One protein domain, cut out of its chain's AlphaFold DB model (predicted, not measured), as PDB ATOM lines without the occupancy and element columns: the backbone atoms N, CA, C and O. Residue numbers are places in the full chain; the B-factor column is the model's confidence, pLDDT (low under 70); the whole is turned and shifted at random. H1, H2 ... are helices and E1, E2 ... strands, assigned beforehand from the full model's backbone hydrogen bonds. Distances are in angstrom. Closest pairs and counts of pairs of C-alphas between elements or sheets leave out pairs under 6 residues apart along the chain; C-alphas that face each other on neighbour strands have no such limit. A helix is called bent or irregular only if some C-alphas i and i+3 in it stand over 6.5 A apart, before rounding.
ATOM      1  N   ASP A 998     146.479 172.325 196.426       91.81
ATOM      2  CA  ASP A 998     145.029 172.413 196.192       91.81
ATOM      3  C   ASP A 998     144.611 173.495 195.179       91.81
ATOM      4  O   ASP A 998     143.439 173.587 194.814       91.81
ATOM      5  N   MET A 999     145.558 174.313 194.723       93.75
ATOM      6  CA  MET A 999     145.367 175.429 193.790       93.75
ATOM      7  C   MET A 999     145.923 175.051 192.410       93.75
ATOM      8  O   MET A 999     146.698 175.785 191.794       93.75
ATOM      9  N   VAL A1000     145.530 173.865 191.943       95.38
ATOM     10  CA  VAL A1000     145.915 173.279 190.652       95.38
ATOM     11  C   VAL A1000     144.817 173.532 189.615       95.38
ATOM     12  O   VAL A1000     143.626 173.596 189.936       95.38
ATOM     13  N   ALA A1001     145.206 173.673 188.348       95.56
ATOM     14  CA  ALA A1001     144.280 173.749 187.225       95.56
ATOM     15  C   ALA A1001     144.732 172.883 186.037       95.56
ATOM     16  O   ALA A1001     145.914 172.873 185.685       95.56
ATOM     17  N   LYS A1002     143.778 172.194 185.390       95.19
ATOM     18  CA  LYS A1002     143.988 171.360 184.194       95.19
ATOM     19  C   LYS A1002     143.469 172.050 182.926       95.19
ATOM     20  O   LYS A1002     142.393 172.647 182.927       95.19
ATOM     21  N   ARG A1003     144.232 171.980 181.833       93.50
ATOM     22  CA  ARG A1003     143.958 172.654 180.552       93.50
ATOM     23  C   ARG A1003     142.785 172.019 179.805       93.50
ATOM     24  O   ARG A1003     142.808 170.834 179.469       93.50
ATOM     25  N   ILE A1004     141.791 172.836 179.459       90.44
ATOM     26  CA  ILE A1004     140.635 172.414 178.663       90.44
ATOM     27  C   ILE A1004     141.000 172.517 177.179       90.44
ATOM     28  O   ILE A1004     141.134 173.610 176.631       90.44
ATOM     29  N   HIS A1005     141.139 171.364 176.526       81.69
ATOM     30  CA  HIS A1005     141.477 171.266 175.101       81.69
ATOM     31  C   HIS A1005     140.245 171.280 174.174       81.69
ATOM     32  O   HIS A1005     140.377 171.504 172.973       81.69
ATOM     33  N   ALA A1006     139.046 171.044 174.715       64.69
ATOM     34  CA  ALA A1006     137.810 170.952 173.943       64.69
ATOM     35  C   ALA A1006     137.137 172.319 173.715       64.69
ATOM     36  O   ALA A1006     137.105 173.177 174.599       64.69
ATOM     37  N   TYR A1007     136.502 172.476 172.550       51.44
ATOM     38  CA  TYR A1007     135.499 173.514 172.309       51.44
ATOM     39  C   TYR A1007     134.112 172.986 172.719       51.44
ATOM     40  O   TYR A1007     133.522 172.214 171.955       51.44
ATOM     41  N   PRO A1008     133.537 173.387 173.869       47.59
ATOM     42  CA  PRO A1008     132.108 173.198 174.085       47.59
ATOM     43  C   PRO A1008     131.334 174.036 173.055       47.59
ATOM     44  O   PRO A1008     131.664 175.198 172.809       47.59
ATOM     45  N   ALA A1019     142.799 183.838 175.171       80.94
ATOM     46  CA  ALA A1019     143.370 183.322 176.419       80.94
ATOM     47  C   ALA A1019     143.106 181.814 176.602       80.94
ATOM     48  O   ALA A1019     142.000 181.333 176.342       80.94
ATOM     49  N   ALA A1020     144.110 181.076 177.088       87.62
ATOM     50  CA  ALA A1020     144.006 179.638 177.330       87.62
ATOM     51  C   ALA A1020     142.988 179.310 178.441       87.62
ATOM     52  O   ALA A1020     142.900 180.020 179.445       87.62
ATOM     53  N   ARG A1021     142.229 178.223 178.247       92.75
ATOM     54  CA  ARG A1021     141.117 177.785 179.105       92.75
ATOM     55  C   ARG A1021     141.545 176.641 180.023       92.75
ATOM     56  O   ARG A1021     142.206 175.704 179.577       92.75
ATOM     57  N   TYR A1022     141.120 176.699 181.277       94.31
ATOM     58  CA  TYR A1022     141.453 175.740 182.327       94.31
ATOM     59  C   TYR A1022     140.224 175.422 183.192       94.31
ATOM     60  O   TYR A1022     139.290 176.218 183.280       94.31
ATOM     61  N   GLN A1023     140.248 174.268 183.852       93.38
ATOM     62  CA  GLN A1023     139.370 173.899 184.962       93.38
ATOM     63  C   GLN A1023     140.218 173.924 186.242       93.38
ATOM     64  O   GLN A1023     141.318 173.377 186.242       93.38
ATOM     65  N   SER A1024     139.750 174.565 187.314       92.00
ATOM     66  CA  SER A1024     140.478 174.689 188.591       92.00
ATOM     67  C   SER A1024     139.918 173.714 189.629       92.00
ATOM     68  O   SER A1024     138.715 173.473 189.650       92.00
ATOM     69  N   CYS A1025     140.740 173.203 190.550       87.88
ATOM     70  CA  CYS A1025     140.248 172.409 191.685       87.88
ATOM     71  C   CYS A1025     139.212 173.149 192.558       87.88
ATOM     72  O   CYS A1025     138.399 172.497 193.206       87.88
ATOM     73  N   ALA A1026     139.199 174.486 192.556       80.81
ATOM     74  CA  ALA A1026     138.262 175.304 193.327       80.81
ATOM     75  C   ALA A1026     136.936 175.619 192.593       80.81
ATOM     76  O   ALA A1026     136.030 176.194 193.197       80.81
ATOM     77  N   LEU A1027     136.803 175.274 191.301       82.62
ATOM     78  CA  LEU A1027     135.649 175.637 190.466       82.62
ATOM     79  C   LEU A1027     135.278 174.567 189.432       82.62
ATOM     80  O   LEU A1027     136.127 174.053 188.712       82.62
ATOM     81  N   GLY A1028     133.975 174.329 189.261       77.06
ATOM     82  CA  GLY A1028     133.443 173.616 188.088       77.06
ATOM     83  C   GLY A1028     133.430 174.452 186.799       77.06
ATOM     84  O   GLY A1028     133.301 173.897 185.712       77.06
ATOM     85  N   GLU A1029     133.563 175.776 186.908       83.75
ATOM     86  CA  GLU A1029     133.519 176.709 185.778       83.75
ATOM     87  C   GLU A1029     134.868 176.842 185.047       83.75
ATOM     88  O   GLU A1029     135.934 176.537 185.584       83.75
ATOM     89  N   THR A1030     134.825 177.328 183.801       90.12
ATOM     90  CA  THR A1030     136.037 177.593 183.008       90.12
ATOM     91  C   THR A1030     136.741 178.861 183.488       90.12
ATOM     92  O   THR A1030     136.183 179.956 183.423       90.12
ATOM     93  N   VAL A1031     138.002 178.714 183.885       93.00
ATOM     94  CA  VAL A1031     138.907 179.811 184.247       93.00
ATOM     95  C   VAL A1031     139.933 180.062 183.139       93.00
ATOM     96  O   VAL A1031     140.201 179.193 182.306       93.00
ATOM     97  N   PHE A1032     140.498 181.269 183.095       93.12
ATOM     98  CA  PHE A1032     141.364 181.718 182.002       93.12
ATOM     99  C   PHE A1032     142.781 182.025 182.497       93.12
ATOM    100  O   PHE A1032     142.963 182.629 183.552       93.12
ATOM    101  N   LEU A1033     143.802 181.659 181.725       91.88
ATOM    102  CA  LEU A1033     145.180 182.076 182.000       91.88
ATOM    103  C   LEU A1033     145.339 183.578 181.710       91.88
ATOM    104  O   LEU A1033     144.930 184.045 180.643       91.88
ATOM    105  N   HIS A1034     145.895 184.352 182.649       89.50
ATOM    106  CA  HIS A1034     146.040 185.797 182.471       89.50
ATOM    107  C   HIS A1034     147.011 186.134 181.313       89.50
ATOM    108  O   HIS A1034     148.142 185.642 181.320       89.50
ATOM    109  N   PRO A1035     146.644 187.004 180.343       83.69
ATOM    110  CA  PRO A1035     147.496 187.320 179.185       83.69
ATOM    111  C   PRO A1035     148.855 187.957 179.517       83.69
ATOM    112  O   PRO A1035     149.743 187.975 178.671       83.69
ATOM    113  N   GLY A1036     149.026 188.492 180.731       81.19
ATOM    114  CA  GLY A1036     150.304 189.021 181.215       81.19
ATOM    115  C   GLY A1036     151.268 187.976 181.797       81.19
ATOM    116  O   GLY A1036     152.395 188.337 182.124       81.19
ATOM    117  N   SER A1037     150.850 186.713 181.953       88.38
ATOM    118  CA  SER A1037     151.709 185.628 182.460       88.38
ATOM    119  C   SER A1037     152.809 185.265 181.456       88.38
ATOM    120  O   SER A1037     152.568 185.259 180.244       88.38
ATOM    121  N   SER A1038     154.005 184.902 181.933       86.56
ATOM    122  CA  SER A1038     155.085 184.397 181.067       86.56
ATOM    123  C   SER A1038     154.716 183.056 180.419       86.56
ATOM    124  O   SER A1038     155.025 182.828 179.249       86.56
ATOM    125  N   VAL A1039     153.963 182.230 181.150       88.75
ATOM    126  CA  VAL A1039     153.480 180.895 180.760       88.75
ATOM    127  C   VAL A1039     152.383 180.960 179.681       88.75
ATOM    128  O   VAL A1039     152.113 179.975 178.996       88.75
ATOM    129  N   SER A1040     151.767 182.129 179.458       86.62
ATOM    130  CA  SER A1040     150.636 182.304 178.524       86.62
ATOM    131  C   SER A1040     150.927 181.940 177.061       86.62
ATOM    132  O   SER A1040     149.997 181.613 176.322       86.62
ATOM    133  N   HIS A1041     152.197 181.949 176.647       82.88
ATOM    134  CA  HIS A1041     152.630 181.588 175.292       82.88
ATOM    135  C   HIS A1041     152.738 180.073 175.070       82.88
ATOM    136  O   HIS A1041     152.525 179.598 173.955       82.88
ATOM    137  N   THR A1042     153.032 179.314 176.126       87.25
ATOM    138  CA  THR A1042     153.211 177.854 176.115       87.25
ATOM    139  C   THR A1042     152.375 177.218 177.233       87.25
ATOM    140  O   THR A1042     152.936 176.651 178.170       87.25
ATOM    141  N   PRO A1043     151.029 177.333 177.181       89.62
ATOM    142  CA  PRO A1043     150.142 176.917 178.268       89.62
ATOM    143  C   PRO A1043     150.222 175.394 178.524       89.62
ATOM    144  O   PRO A1043     149.824 174.623 177.642       89.62
ATOM    145  N   PRO A1044     150.697 174.945 179.705       93.88
ATOM    146  CA  PRO A1044     150.913 173.531 180.033       93.88
ATOM    147  C   PRO A1044     149.593 172.789 180.283       93.88
ATOM    148  O   PRO A1044     148.558 173.421 180.501       93.88
ATOM    149  N   GLU A1045     149.614 171.449 180.308       93.88
ATOM    150  CA  GLU A1045     148.423 170.664 180.675       93.88
ATOM    151  C   GLU A1045     148.001 170.910 182.129       93.88
ATOM    152  O   GLU A1045     146.817 171.120 182.381       93.88
ATOM    153  N   PHE A1046     148.955 170.940 183.062       95.75
ATOM    154  CA  PHE A1046     148.723 171.233 184.474       95.75
ATOM    155  C   PHE A1046     149.564 172.429 184.931       95.75
ATOM    156  O   PHE A1046     150.698 172.635 184.490       95.75
ATOM    157  N   LEU A1047     148.996 173.219 185.837       96.75
ATOM    158  CA  LEU A1047     149.666 174.330 186.508       96.75
ATOM    159  C   LEU A1047     149.158 174.481 187.942       96.75
ATOM    160  O   LEU A1047     148.041 174.065 188.244       96.75
ATOM    161  N   VAL A1048     149.946 175.143 188.787       96.81
ATOM    162  CA  VAL A1048     149.468 175.806 190.009       96.81
ATOM    163  C   VAL A1048     149.376 177.314 189.801       96.81
ATOM    164  O   VAL A1048     150.074 177.882 188.956       96.81
ATOM    165  N   TYR A1049     148.506 177.963 190.570       95.44
ATOM    166  CA  TYR A1049     148.286 179.411 190.564       95.44
ATOM    167  C   TYR A1049     148.194 179.940 192.002       95.44
ATOM    168  O   TYR A1049     147.707 179.242 192.892       95.44
ATOM    169  N   THR A1050     148.629 181.178 192.250       92.44
ATOM    170  CA  THR A1050     148.581 181.753 193.605       92.44
ATOM    171  C   THR A1050     147.299 182.511 193.908       92.44
ATOM    172  O   THR A1050     146.832 182.474 195.046       92.44
ATOM    173  N   GLU A1051     146.694 183.146 192.902       89.81
ATOM    174  CA  GLU A1051     145.431 183.870 193.037       89.81
ATOM    175  C   GLU A1051     144.521 183.635 191.824       89.81
ATOM    176  O   GLU A1051     144.962 183.659 190.672       89.81
ATOM    177  N   LEU A1052     143.230 183.433 192.097       91.50
ATOM    178  CA  LEU A1052     142.172 183.427 191.095       91.50
ATOM    179  C   LEU A1052     141.384 184.734 191.213       91.50
ATOM    180  O   LEU A1052     140.561 184.897 192.115       91.50
ATOM    181  N   LEU A1053     141.656 185.674 190.310       90.50
ATOM    182  CA  LEU A1053     141.106 187.025 190.364       90.50
ATOM    183  C   LEU A1053     139.965 187.195 189.359       90.50
ATOM    184  O   LEU A1053     140.157 187.041 188.151       90.50
ATOM    185  N   CYS A1054     138.787 187.569 189.845       88.75
ATOM    186  CA  CYS A1054     137.670 187.970 189.008       88.75
ATOM    187  C   CYS A1054     137.834 189.421 188.550       88.75
ATOM    188  O   CYS A1054     137.964 190.338 189.362       88.75
ATOM    189  N   THR A1055     137.786 189.633 187.236       86.19
ATOM    190  CA  THR A1055     137.596 190.958 186.631       86.19
ATOM    191  C   THR A1055     136.361 190.907 185.726       86.19
ATOM    192  O   THR A1055     135.264 190.666 186.216       86.19
ATOM    193  N   LYS A1056     136.515 191.029 184.400       83.12
ATOM    194  CA  LYS A1056     135.463 190.678 183.425       83.12
ATOM    195  C   LYS A1056     135.277 189.155 183.291       83.12
ATOM    196  O   LYS A1056     134.281 188.712 182.727       83.12
ATOM    197  N   ARG A1057     136.267 188.372 183.741       86.69
ATOM    198  CA  ARG A1057     136.335 186.897 183.754       86.69
ATOM    199  C   ARG A1057     137.199 186.440 184.946       86.69
ATOM    200  O   ARG A1057     137.982 187.257 185.439       86.69
ATOM    201  N   PRO A1058     137.103 185.176 185.397       91.31
ATOM    202  CA  PRO A1058     138.028 184.609 186.378       91.31
ATOM    203  C   PRO A1058     139.395 184.302 185.737       91.31
ATOM    204  O   PRO A1058     139.489 183.488 184.813       91.31
ATOM    205  N   TYR A1059     140.453 184.952 186.230       92.75
ATOM    206  CA  TYR A1059     141.818 184.852 185.705       92.75
ATOM    207  C   TYR A1059     142.820 184.280 186.717       92.75
ATOM    208  O   TYR A1059     142.938 184.762 187.847       92.75
ATOM    209  N   LEU A1060     143.591 183.294 186.265       93.50
ATOM    210  CA  LEU A1060     144.695 182.655 186.984       93.50
ATOM    211  C   LEU A1060     145.937 183.562 186.989       93.50
ATOM    212  O   LEU A1060     146.381 183.992 185.921       93.50
ATOM    213  N   HIS A1061     146.501 183.816 188.172       91.94
ATOM    214  CA  HIS A1061     147.689 184.651 188.389       91.94
ATOM    215  C   HIS A1061     148.755 183.925 189.226       91.94
ATOM    216  O   HIS A1061     148.426 183.053 190.032       91.94
ATOM    217  N   GLY A1062     150.028 184.309 189.059       91.81
ATOM    218  CA  GLY A1062     151.155 183.709 189.789       91.81
ATOM    219  C   GLY A1062     151.381 182.259 189.370       91.81
ATOM    220  O   GLY A1062     151.460 181.364 190.205       91.81
ATOM    221  N   VAL A1063     151.380 182.021 188.061       95.56
ATOM    222  CA  VAL A1063     151.264 180.687 187.476       95.56
ATOM    223  C   VAL A1063     152.617 179.990 187.394       95.56
ATOM    224  O   VAL A1063     153.618 180.595 187.012       95.56
ATOM    225  N   THR A1064     152.637 178.698 187.723       96.69
ATOM    226  CA  THR A1064     153.783 177.797 187.520       96.69
ATOM    227  C   THR A1064     153.303 176.471 186.931       96.69
ATOM    228  O   THR A1064     152.354 175.874 187.433       96.69
ATOM    229  N   ALA A1065     153.938 176.025 185.850       96.69
ATOM    230  CA  ALA A1065     153.692 174.750 185.190       96.69
ATOM    231  C   ALA A1065     154.060 173.578 186.110       96.69
ATOM    232  O   ALA A1065     155.058 173.632 186.829       96.69
ATOM    233  N   VAL A1066     153.260 172.512 186.072       95.50
ATOM    234  CA  VAL A1066     153.413 171.342 186.947       95.50
ATOM    235  C   VAL A1066     153.347 170.065 186.120       95.50
ATOM    236  O   VAL A1066     152.526 169.952 185.210       95.50
ATOM    237  N   LYS A1067     154.206 169.092 186.440       94.62
ATOM    238  CA  LYS A1067     154.144 167.746 185.859       94.62
ATOM    239  C   LYS A1067     153.243 166.827 186.703       94.62
ATOM    240  O   LYS A1067     153.234 166.979 187.927       94.62
ATOM    241  N   PRO A1068     152.506 165.870 186.108       93.00
ATOM    242  CA  PRO A1068     151.576 165.011 186.849       93.00
ATOM    243  C   PRO A1068     152.211 164.239 188.014       93.00
ATOM    244  O   PRO A1068     151.583 164.055 189.052       93.00
ATOM    245  N   GLU A1069     153.474 163.833 187.887       92.06
ATOM    246  CA  GLU A1069     154.190 163.050 188.902       92.06
ATOM    247  C   GLU A1069     154.466 163.880 190.166       92.06
ATOM    248  O   GLU A1069     154.587 163.333 191.264       92.06
ATOM    249  N   TRP A1070     154.531 165.210 190.034       94.69
ATOM    250  CA  TRP A1070     154.694 166.131 191.160       94.69
ATOM    251  C   TRP A1070     153.403 166.257 191.975       94.69
ATOM    252  O   TRP A1070     153.476 166.386 193.195       94.69
ATOM    253  N   LEU A1071     152.232 166.159 191.331       94.00
ATOM    254  CA  LEU A1071     150.942 166.113 192.032       94.00
ATOM    255  C   LEU A1071     150.856 164.851 192.895       94.00
ATOM    256  O   LEU A1071     150.551 164.942 194.080       94.00
ATOM    257  N   VAL A1072     151.227 163.694 192.337       91.94
ATOM    258  CA  VAL A1072     151.256 162.427 193.085       91.94
ATOM    259  C   VAL A1072     152.197 162.505 194.294       91.94
ATOM    260  O   VAL A1072     151.835 162.061 195.381       91.94
ATOM    261  N   LYS A1073     153.385 163.103 194.126       90.56
ATOM    262  CA  LYS A1073     154.418 163.154 195.173       90.56
ATOM    263  C   LYS A1073     154.193 164.223 196.254       90.56
ATOM    264  O   LYS A1073     154.544 163.975 197.402       90.56
ATOM    265  N   TYR A1074     153.679 165.407 195.907       92.38
ATOM    266  CA  TYR A1074     153.626 166.568 196.819       92.38
ATOM    267  C   TYR A1074     152.211 167.063 197.153       92.38
ATOM    268  O   TYR A1074     152.068 167.941 198.005       92.38
ATOM    269  N   ALA A1075     151.192 166.511 196.491       90.50
ATOM    270  CA  ALA A1075     149.771 166.717 196.766       90.50
ATOM    271  C   ALA A1075     149.081 165.358 197.022       90.50
ATOM    272  O   ALA A1075     147.962 165.106 196.569       90.50
ATOM    273  N   SER A1076     149.781 164.474 197.741       87.06
ATOM    274  CA  SER A1076     149.392 163.085 198.022       87.06
ATOM    275  C   SER A1076     147.984 162.979 198.630       87.06
ATOM    276  O   SER A1076     147.160 162.205 198.152       87.06
ATOM    277  N   ALA A1077     147.664 163.859 199.586       87.94
ATOM    278  CA  ALA A1077     146.366 163.975 200.259       87.94
ATOM    279  C   ALA A1077     145.188 164.397 199.349       87.94
ATOM    280  O   ALA A1077     144.046 164.446 199.803       87.94
ATOM    281  N   LEU A1078     145.444 164.719 198.074       90.88
ATOM    282  CA  LEU A1078     144.434 165.012 197.048       90.88
ATOM    283  C   LEU A1078     144.395 163.948 195.932       90.88
ATOM    284  O   LEU A1078     143.648 164.107 194.961       90.88
ATOM    285  N   CYS A1079     145.182 162.876 196.061       91.56
ATOM    286  CA  CYS A1079     145.191 161.722 195.168       91.56
ATOM    287  C   CYS A1079     144.403 160.558 195.784       91.56
ATOM    288  O   CYS A1079     144.703 160.107 196.884       91.56
ATOM    289  N   ASN A1080     143.457 160.003 195.028       91.00
ATOM    290  CA  ASN A1080     142.932 158.663 195.276       91.00
ATOM    291  C   ASN A1080     143.712 157.667 194.412       91.00
ATOM    292  O   ASN A1080     143.880 157.888 193.211       91.00
ATOM    293  N   PHE A1081     144.167 156.569 195.007       89.31
ATOM    294  CA  PHE A1081     144.896 155.516 194.305       89.31
ATOM    295  C   PHE A1081     143.989 154.309 194.056       89.31
ATOM    296  O   PHE A1081     143.151 153.958 194.885       89.31
ATOM    297  N   SER A1082     144.155 153.680 192.896       88.81
ATOM    298  CA  SER A1082     143.602 152.349 192.633       88.81
ATOM    299  C   SER A1082     144.463 151.271 193.299       88.81
ATOM    300  O   SER A1082     145.627 151.511 193.616       88.81
ATOM    301  N   ALA A1083     143.898 150.076 193.493       85.31
ATOM    302  CA  ALA A1083     144.681 148.904 193.878       85.31
ATOM    303  C   ALA A1083     145.777 148.602 192.826       85.31
ATOM    304  O   ALA A1083     145.588 148.949 191.654       85.31
ATOM    305  N   PRO A1084     146.891 147.944 193.209       84.19
ATOM    306  CA  PRO A1084     147.958 147.563 192.288       84.19
ATOM    307  C   PRO A1084     147.442 146.850 191.034       84.19
ATOM    308  O   PRO A1084     146.700 145.871 191.103       84.19
ATOM    309  N   LEU A1085     147.842 147.364 189.875       83.56
ATOM    310  CA  LEU A1085     147.469 146.850 188.567       83.56
ATOM    311  C   LEU A1085     148.246 145.568 188.249       83.56
ATOM    312  O   LEU A1085     149.439 145.456 188.530       83.56
ATOM    313  N   LEU A1086     147.567 144.621 187.596       78.94
ATOM    314  CA  LEU A1086     148.189 143.407 187.049       78.94
ATOM    315  C   LEU A1086     148.991 143.697 185.767       78.94
ATOM    316  O   LEU A1086     149.955 143.002 185.465       78.94
ATOM    317  N   GLU A1087     148.584 144.719 185.012       76.50
ATOM    318  CA  GLU A1087     149.195 145.169 183.759       76.50
ATOM    319  C   GLU A1087     149.255 146.720 183.795       76.50
ATOM    320  O   GLU A1087     148.201 147.349 183.932       76.50
ATOM    321  N   PRO A1088     150.440 147.364 183.701       84.44
ATOM    322  CA  PRO A1088     151.766 146.759 183.589       84.44
ATOM    323  C   PRO A1088     152.131 145.952 184.837       84.44
ATOM    324  O   PRO A1088     151.773 146.325 185.955       84.44
ATOM    325  N   ARG A1089     152.857 144.851 184.641       80.44
ATOM    326  CA  ARG A1089     153.257 143.963 185.738       80.44
ATOM    327  C   ARG A1089     154.220 144.668 186.699       80.44
ATOM    328  O   ARG A1089     155.013 145.502 186.250       80.44
ATOM    329  N   PRO A1090     154.194 144.326 187.999       85.50
ATOM    330  CA  PRO A1090     155.205 144.785 188.939       85.50
ATOM    331  C   PRO A1090     156.624 144.382 188.496       85.50
ATOM    332  O   PRO A1090     156.827 143.302 187.941       85.50
ATOM    333  N   CYS A1091     157.600 145.264 188.706       87.69
ATOM    334  CA  CYS A1091     158.956 145.143 188.166       87.69
ATOM    335  C   CYS A1091     160.006 145.798 189.078       87.69
ATOM    336  O   CYS A1091     159.716 146.768 189.778       87.69
ATOM    337  N   TYR A1092     161.244 145.307 189.039       88.19
ATOM    338  CA  TYR A1092     162.370 145.907 189.759       88.19
ATOM    339  C   TYR A1092     162.928 147.142 189.027       88.19
ATOM    340  O   TYR A1092     163.275 147.076 187.848       88.19
ATOM    341  N   ASP A1093     163.034 148.265 189.738       86.50
ATOM    342  CA  ASP A1093     163.635 149.510 189.259       86.50
ATOM    343  C   ASP A1093     165.106 149.589 189.696       86.50
ATOM    344  O   ASP A1093     165.424 149.880 190.852       86.50
ATOM    345  N   SER A1094     166.013 149.359 188.743       85.06
ATOM    346  CA  SER A1094     167.466 149.325 188.952       85.06
ATOM    347  C   SER A1094     168.086 150.631 189.471       85.06
ATOM    348  O   SER A1094     169.195 150.595 190.014       85.06
ATOM    349  N   LEU A1095     167.403 151.769 189.281       80.62
ATOM    350  CA  LEU A1095     167.855 153.095 189.717       80.62
ATOM    351  C   LEU A1095     167.337 153.433 191.117       80.62
ATOM    352  O   LEU A1095     168.074 154.013 191.908       80.62
ATOM    353  N   LYS A1096     166.092 153.056 191.439       78.75
ATOM    354  CA  LYS A1096     165.531 153.221 192.794       78.75
ATOM    355  C   LYS A1096     165.983 152.142 193.780       78.75
ATOM    356  O   LYS A1096     165.842 152.361 194.979       78.75
ATOM    357  N   ASP A1097     166.484 151.010 193.280       87.50
ATOM    358  CA  ASP A1097     166.802 149.800 194.053       87.50
ATOM    359  C   ASP A1097     165.573 149.266 194.819       87.50
ATOM    360  O   ASP A1097     165.599 149.090 196.037       87.50
ATOM    361  N   GLN A1098     164.437 149.125 194.113       88.06
ATOM    362  CA  GLN A1098     163.142 148.707 194.679       88.06
ATOM    363  C   GLN A1098     162.268 147.980 193.650       88.06
ATOM    364  O   GLN A1098     162.237 148.353 192.478       88.06
ATOM    365  N   VAL A1099     161.481 147.000 194.105       87.06
ATOM    366  CA  VAL A1099     160.371 146.429 193.325       87.06
ATOM    367  C   VAL A1099     159.148 147.340 193.403       87.06
ATOM    368  O   VAL A1099     158.657 147.646 194.493       87.06
ATOM    369  N   LEU A1100     158.649 147.753 192.237       88.19
ATOM    370  CA  LEU A1100     157.499 148.637 192.084       88.19
ATOM    371  C   LEU A1100     156.295 147.885 191.514       88.19
ATOM    372  O   LEU A1100     156.442 147.114 190.568       88.19
ATOM    373  N   CYS A1101     155.097 148.178 192.014       88.69
ATOM    374  CA  CYS A1101     153.831 147.876 191.351       88.69
ATOM    375  C   CYS A1101     153.168 149.170 190.851       88.69
ATOM    376  O   CYS A1101     153.439 150.265 191.347       88.69
ATOM    377  N   TRP A1102     152.324 149.059 189.825       87.81
ATOM    378  CA  TRP A1102     151.736 150.218 189.152       87.81
ATOM    379  C   TRP A1102     150.330 150.504 189.670       87.81
ATOM    380  O   TRP A1102     149.518 149.595 189.784       87.81
ATOM    381  N   VAL A1103     150.017 151.771 189.924       89.06
ATOM    382  CA  VAL A1103     148.669 152.244 190.276       89.06
ATOM    383  C   VAL A1103     148.252 153.379 189.346       89.06
ATOM    384  O   VAL A1103     149.087 154.167 188.898       89.06
ATOM    385  N   SER A1104     146.955 153.492 189.049       90.62
ATOM    386  CA  SER A1104     146.395 154.677 188.386       90.62
ATOM    387  C   SER A1104     145.946 155.689 189.452       90.62
ATOM    388  O   SER A1104     145.041 155.362 190.230       90.62
ATOM    389  N   PRO A1105     146.553 156.892 189.524       93.19
ATOM    390  CA  PRO A1105     146.139 157.941 190.448       93.19
ATOM    391  C   PRO A1105     145.001 158.779 189.854       93.19
ATOM    392  O   PRO A1105     144.990 159.097 188.661       93.19
ATOM    393  N   ILE A1106     144.070 159.196 190.706       93.75
ATOM    394  CA  ILE A1106     142.960 160.092 190.378       93.75
ATOM    395  C   ILE A1106     143.068 161.317 191.286       93.75
ATOM    396  O   ILE A1106     142.959 161.199 192.504       93.75
ATOM    397  N   PHE A1107     143.289 162.494 190.702       94.12
ATOM    398  CA  PHE A1107     143.594 163.716 191.445       94.12
ATOM    399  C   PHE A1107     142.423 164.707 191.500       94.12
ATOM    400  O   PHE A1107     141.814 165.049 190.479       94.12
ATOM    401  N   GLY A1108     142.190 165.244 192.698       89.62
ATOM    402  CA  GLY A1108     141.312 166.385 192.945       89.62
ATOM    403  C   GLY A1108     139.807 166.109 192.776       89.62
ATOM    404  O   GLY A1108     139.388 165.014 192.394       89.62
ATOM    405  N   PRO A1109     138.956 167.119 193.043       88.06
ATOM    406  CA  PRO A1109     137.497 166.954 193.075       88.06
ATOM    407  C   PRO A1109     136.868 166.687 191.700       88.06
ATOM    408  O   PRO A1109     135.758 166.172 191.625       88.06
ATOM    409  N   HIS A1110     137.579 167.000 190.612       90.25
ATOM    410  CA  HIS A1110     137.151 166.724 189.234       90.25
ATOM    411  C   HIS A1110     137.592 165.346 188.722       90.25
ATOM    412  O   HIS A1110     137.429 165.061 187.537       90.25
ATOM    413  N   LEU A1111     138.161 164.508 189.599       91.25
ATOM    414  CA  LEU A1111     138.616 163.147 189.306       91.25
ATOM    415  C   LEU A1111     139.547 163.080 188.081       91.25
ATOM    416  O   LEU A1111     139.391 162.236 187.197       91.25
ATOM    417  N   TRP A1112     140.527 163.986 188.008       93.06
ATOM    418  CA  TRP A1112     141.479 164.009 186.901       93.06
ATOM    419  C   TRP A1112     142.413 162.801 186.994       93.06
ATOM    420  O   TRP A1112     143.312 162.767 187.834       93.06
ATOM    421  N   GLN A1113     142.226 161.821 186.109       92.19
ATOM    422  CA  GLN A1113     143.155 160.701 185.977       92.19
ATOM    423  C   GLN A1113     144.554 161.216 185.602       92.19
ATOM    424  O   GLN A1113     144.708 162.032 184.683       92.19
ATOM    425  N   LEU A1114     145.559 160.747 186.339       92.44
ATOM    426  CA  LEU A1114     146.978 161.015 186.113       92.44
ATOM    427  C   LEU A1114     147.652 159.800 185.434       92.44
ATOM    428  O   LEU A1114     147.070 158.709 185.410       92.44
ATOM    429  N   PRO A1115     148.870 159.955 184.875       91.00
ATOM    430  CA  PRO A1115     149.674 158.833 184.392       91.00
ATOM    431  C   PRO A1115     149.907 157.774 185.478       91.00
ATOM    432  O   PRO A1115     149.878 158.081 186.671       91.00
ATOM    433  N   LEU A1116     150.164 156.530 185.061       89.44
ATOM    434  CA  LEU A1116     150.450 155.435 185.989       89.44
ATOM    435  C   LEU A1116     151.675 155.751 186.853       89.44
ATOM    436  O   LEU A1116     152.709 156.192 186.350       89.44
ATOM    437  N   HIS A1117     151.558 155.490 188.151       86.88
ATOM    438  CA  HIS A1117     152.609 155.729 189.131       86.88
ATOM    439  C   HIS A1117     153.111 154.400 189.697       86.88
ATOM    440  O   HIS A1117     152.309 153.528 190.023       86.88
ATOM    441  N   GLY A1118     154.431 154.244 189.804       85.75
ATOM    442  CA  GLY A1118     155.054 153.072 190.418       85.75
ATOM    443  C   GLY A1118     155.269 153.295 191.913       85.75
ATOM    444  O   GLY A1118     156.105 154.122 192.277       85.75
ATOM    445  N   ILE A1119     154.541 152.561 192.754       85.38
ATOM    446  CA  ILE A1119     154.711 152.526 194.217       85.38
ATOM    447  C   ILE A1119     155.476 151.257 194.631       85.38
ATOM    448  O   ILE A1119     155.446 150.281 193.882       85.38
ATOM    449  N   PRO A1120     156.165 151.219 195.786       86.00
ATOM    450  CA  PRO A1120     156.807 149.995 196.271       86.00
ATOM    451  C   PRO A1120     155.778 148.881 196.513       86.00
ATOM    452  O   PRO A1120     154.702 149.145 197.047       86.00
ATOM    453  N   ALA A1121     156.093 147.638 196.140       83.75
ATOM    454  CA  ALA A1121     155.164 146.521 196.323       83.75
ATOM    455  C   ALA A1121     155.106 146.046 197.794       83.75
ATOM    456  O   ALA A1121     156.117 145.658 198.377       83.75
ATOM    457  N   GLU A1122     153.915 146.045 198.395       81.50
ATOM    458  CA  GLU A1122     153.726 145.736 199.825       81.50
ATOM    459  C   GLU A1122     153.956 144.253 200.171       81.50
ATOM    460  O   GLU A1122     154.533 143.948 201.213       81.50
ATOM    461  N   ASN A1123     153.563 143.326 199.292       81.12
ATOM    462  CA  ASN A1123     153.720 141.886 199.513       81.12
ATOM    463  C   ASN A1123     155.190 141.445 199.363       81.12
ATOM    464  O   ASN A1123     155.823 141.690 198.335       81.12
TER     465      ASN A1123
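Overview. This is residues 998 to 1008 and 1019 to 1123 of the 1248 residues of the protein "Hypothetical protein" of Spirodela intermedia (UniProt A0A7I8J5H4). The model is a rod of two lobes: one is a seven-stranded sheet curled like part of a barrel, the other a narrower run of two small sheets, with the short helix H2 at the junction between the lobes. In the second lobe the pair E8 and E11 is next to H2, and E9, E10 and E12 reach to the far end. The printed part has 116 residues, with named elements in the order E1 E2 E3 H1 E4 E5 E6 E7 H2 E8 E9 E10 E11 E12, and is mostly strand. The large sheet is mixed, in the order E5 E6 E3 E2 E1 E4 E7; the small ones are antiparallel. The whole is loose, with a radius of gyration of the C-alphas of 16.7 A and spans of 54 by 26 by 25 A.

Arrangement. E1, residues 1000 to 1003, is antiparallel to E2, residues 1021 to 1024, with N 1002 and O 1023 2.9 A apart. E2 forms a hairpin with E3, residues 1027 to 1033; N 1031 and O 1022 are 2.9 A apart. H1, residues 1038 to 1041, only grazes this strongly twisted sheet and is only just irregular, with C-alphas 1038 and 1041 6.9 A apart. E4, residues 1046 to 1048, is antiparallel to E1, with N 1001 and O 1047 at 2.9 A, and runs on at 94 degrees into E5, residues 1051 to 1054. E5 forms a hairpin with E6, residues 1058 to 1061, with N 1053 and O 1059 at 2.9 A. E6 is parallel to E3, with N 1032 and O 1058 at 3.0 A, and runs on at 91 degrees into E7, residues 1064 to 1066, antiparallel to E4, with N 1048 and O 1064 at 2.9 A. H2, residues 1068 to 1074, only grazes the sheet; every O i to N i+4 pair in it is within hydrogen-bond range, while H1 is too short for one. E8, residues 1079 to 1081, is antiparallel to E11, residues 1105 to 1107, with N 1080 and O 1106 at 2.8 A; the closest C-alphas of H2 and E11, Val 1072 and Pro 1105, are 7.3 A apart. E9, residues 1091 to 1093, forms a hairpin with E10, residues 1098 to 1103, with N 1091 and O 1100 at 2.9 A. E12, residues 1117 to 1120, is antiparallel to E10, with N 1101 and O 1119 at 2.8 A.

Along the chain. E1 begins at C-alpha 1000 (145.915, 173.279, 190.652). From first to last C-alpha E3 measures 14.3 A, H2 10.3 A and E10 15.5 A. E12 ends at C-alpha 1120 (156.807, 149.995, 196.271).

Size, cuts and confidence. The two C-alphas farthest apart, Lys 1056 and Asn 1123, are 54.5 A apart. Residues 1009 to 1018 are not printed, and C-alphas 1008 and 1019 are 15.3 A apart across this cut. Of the links printed whole, E8 to E9 and E11 to E12 are short, the others tight. Residues 1006 to 1008 have pLDDT under 70.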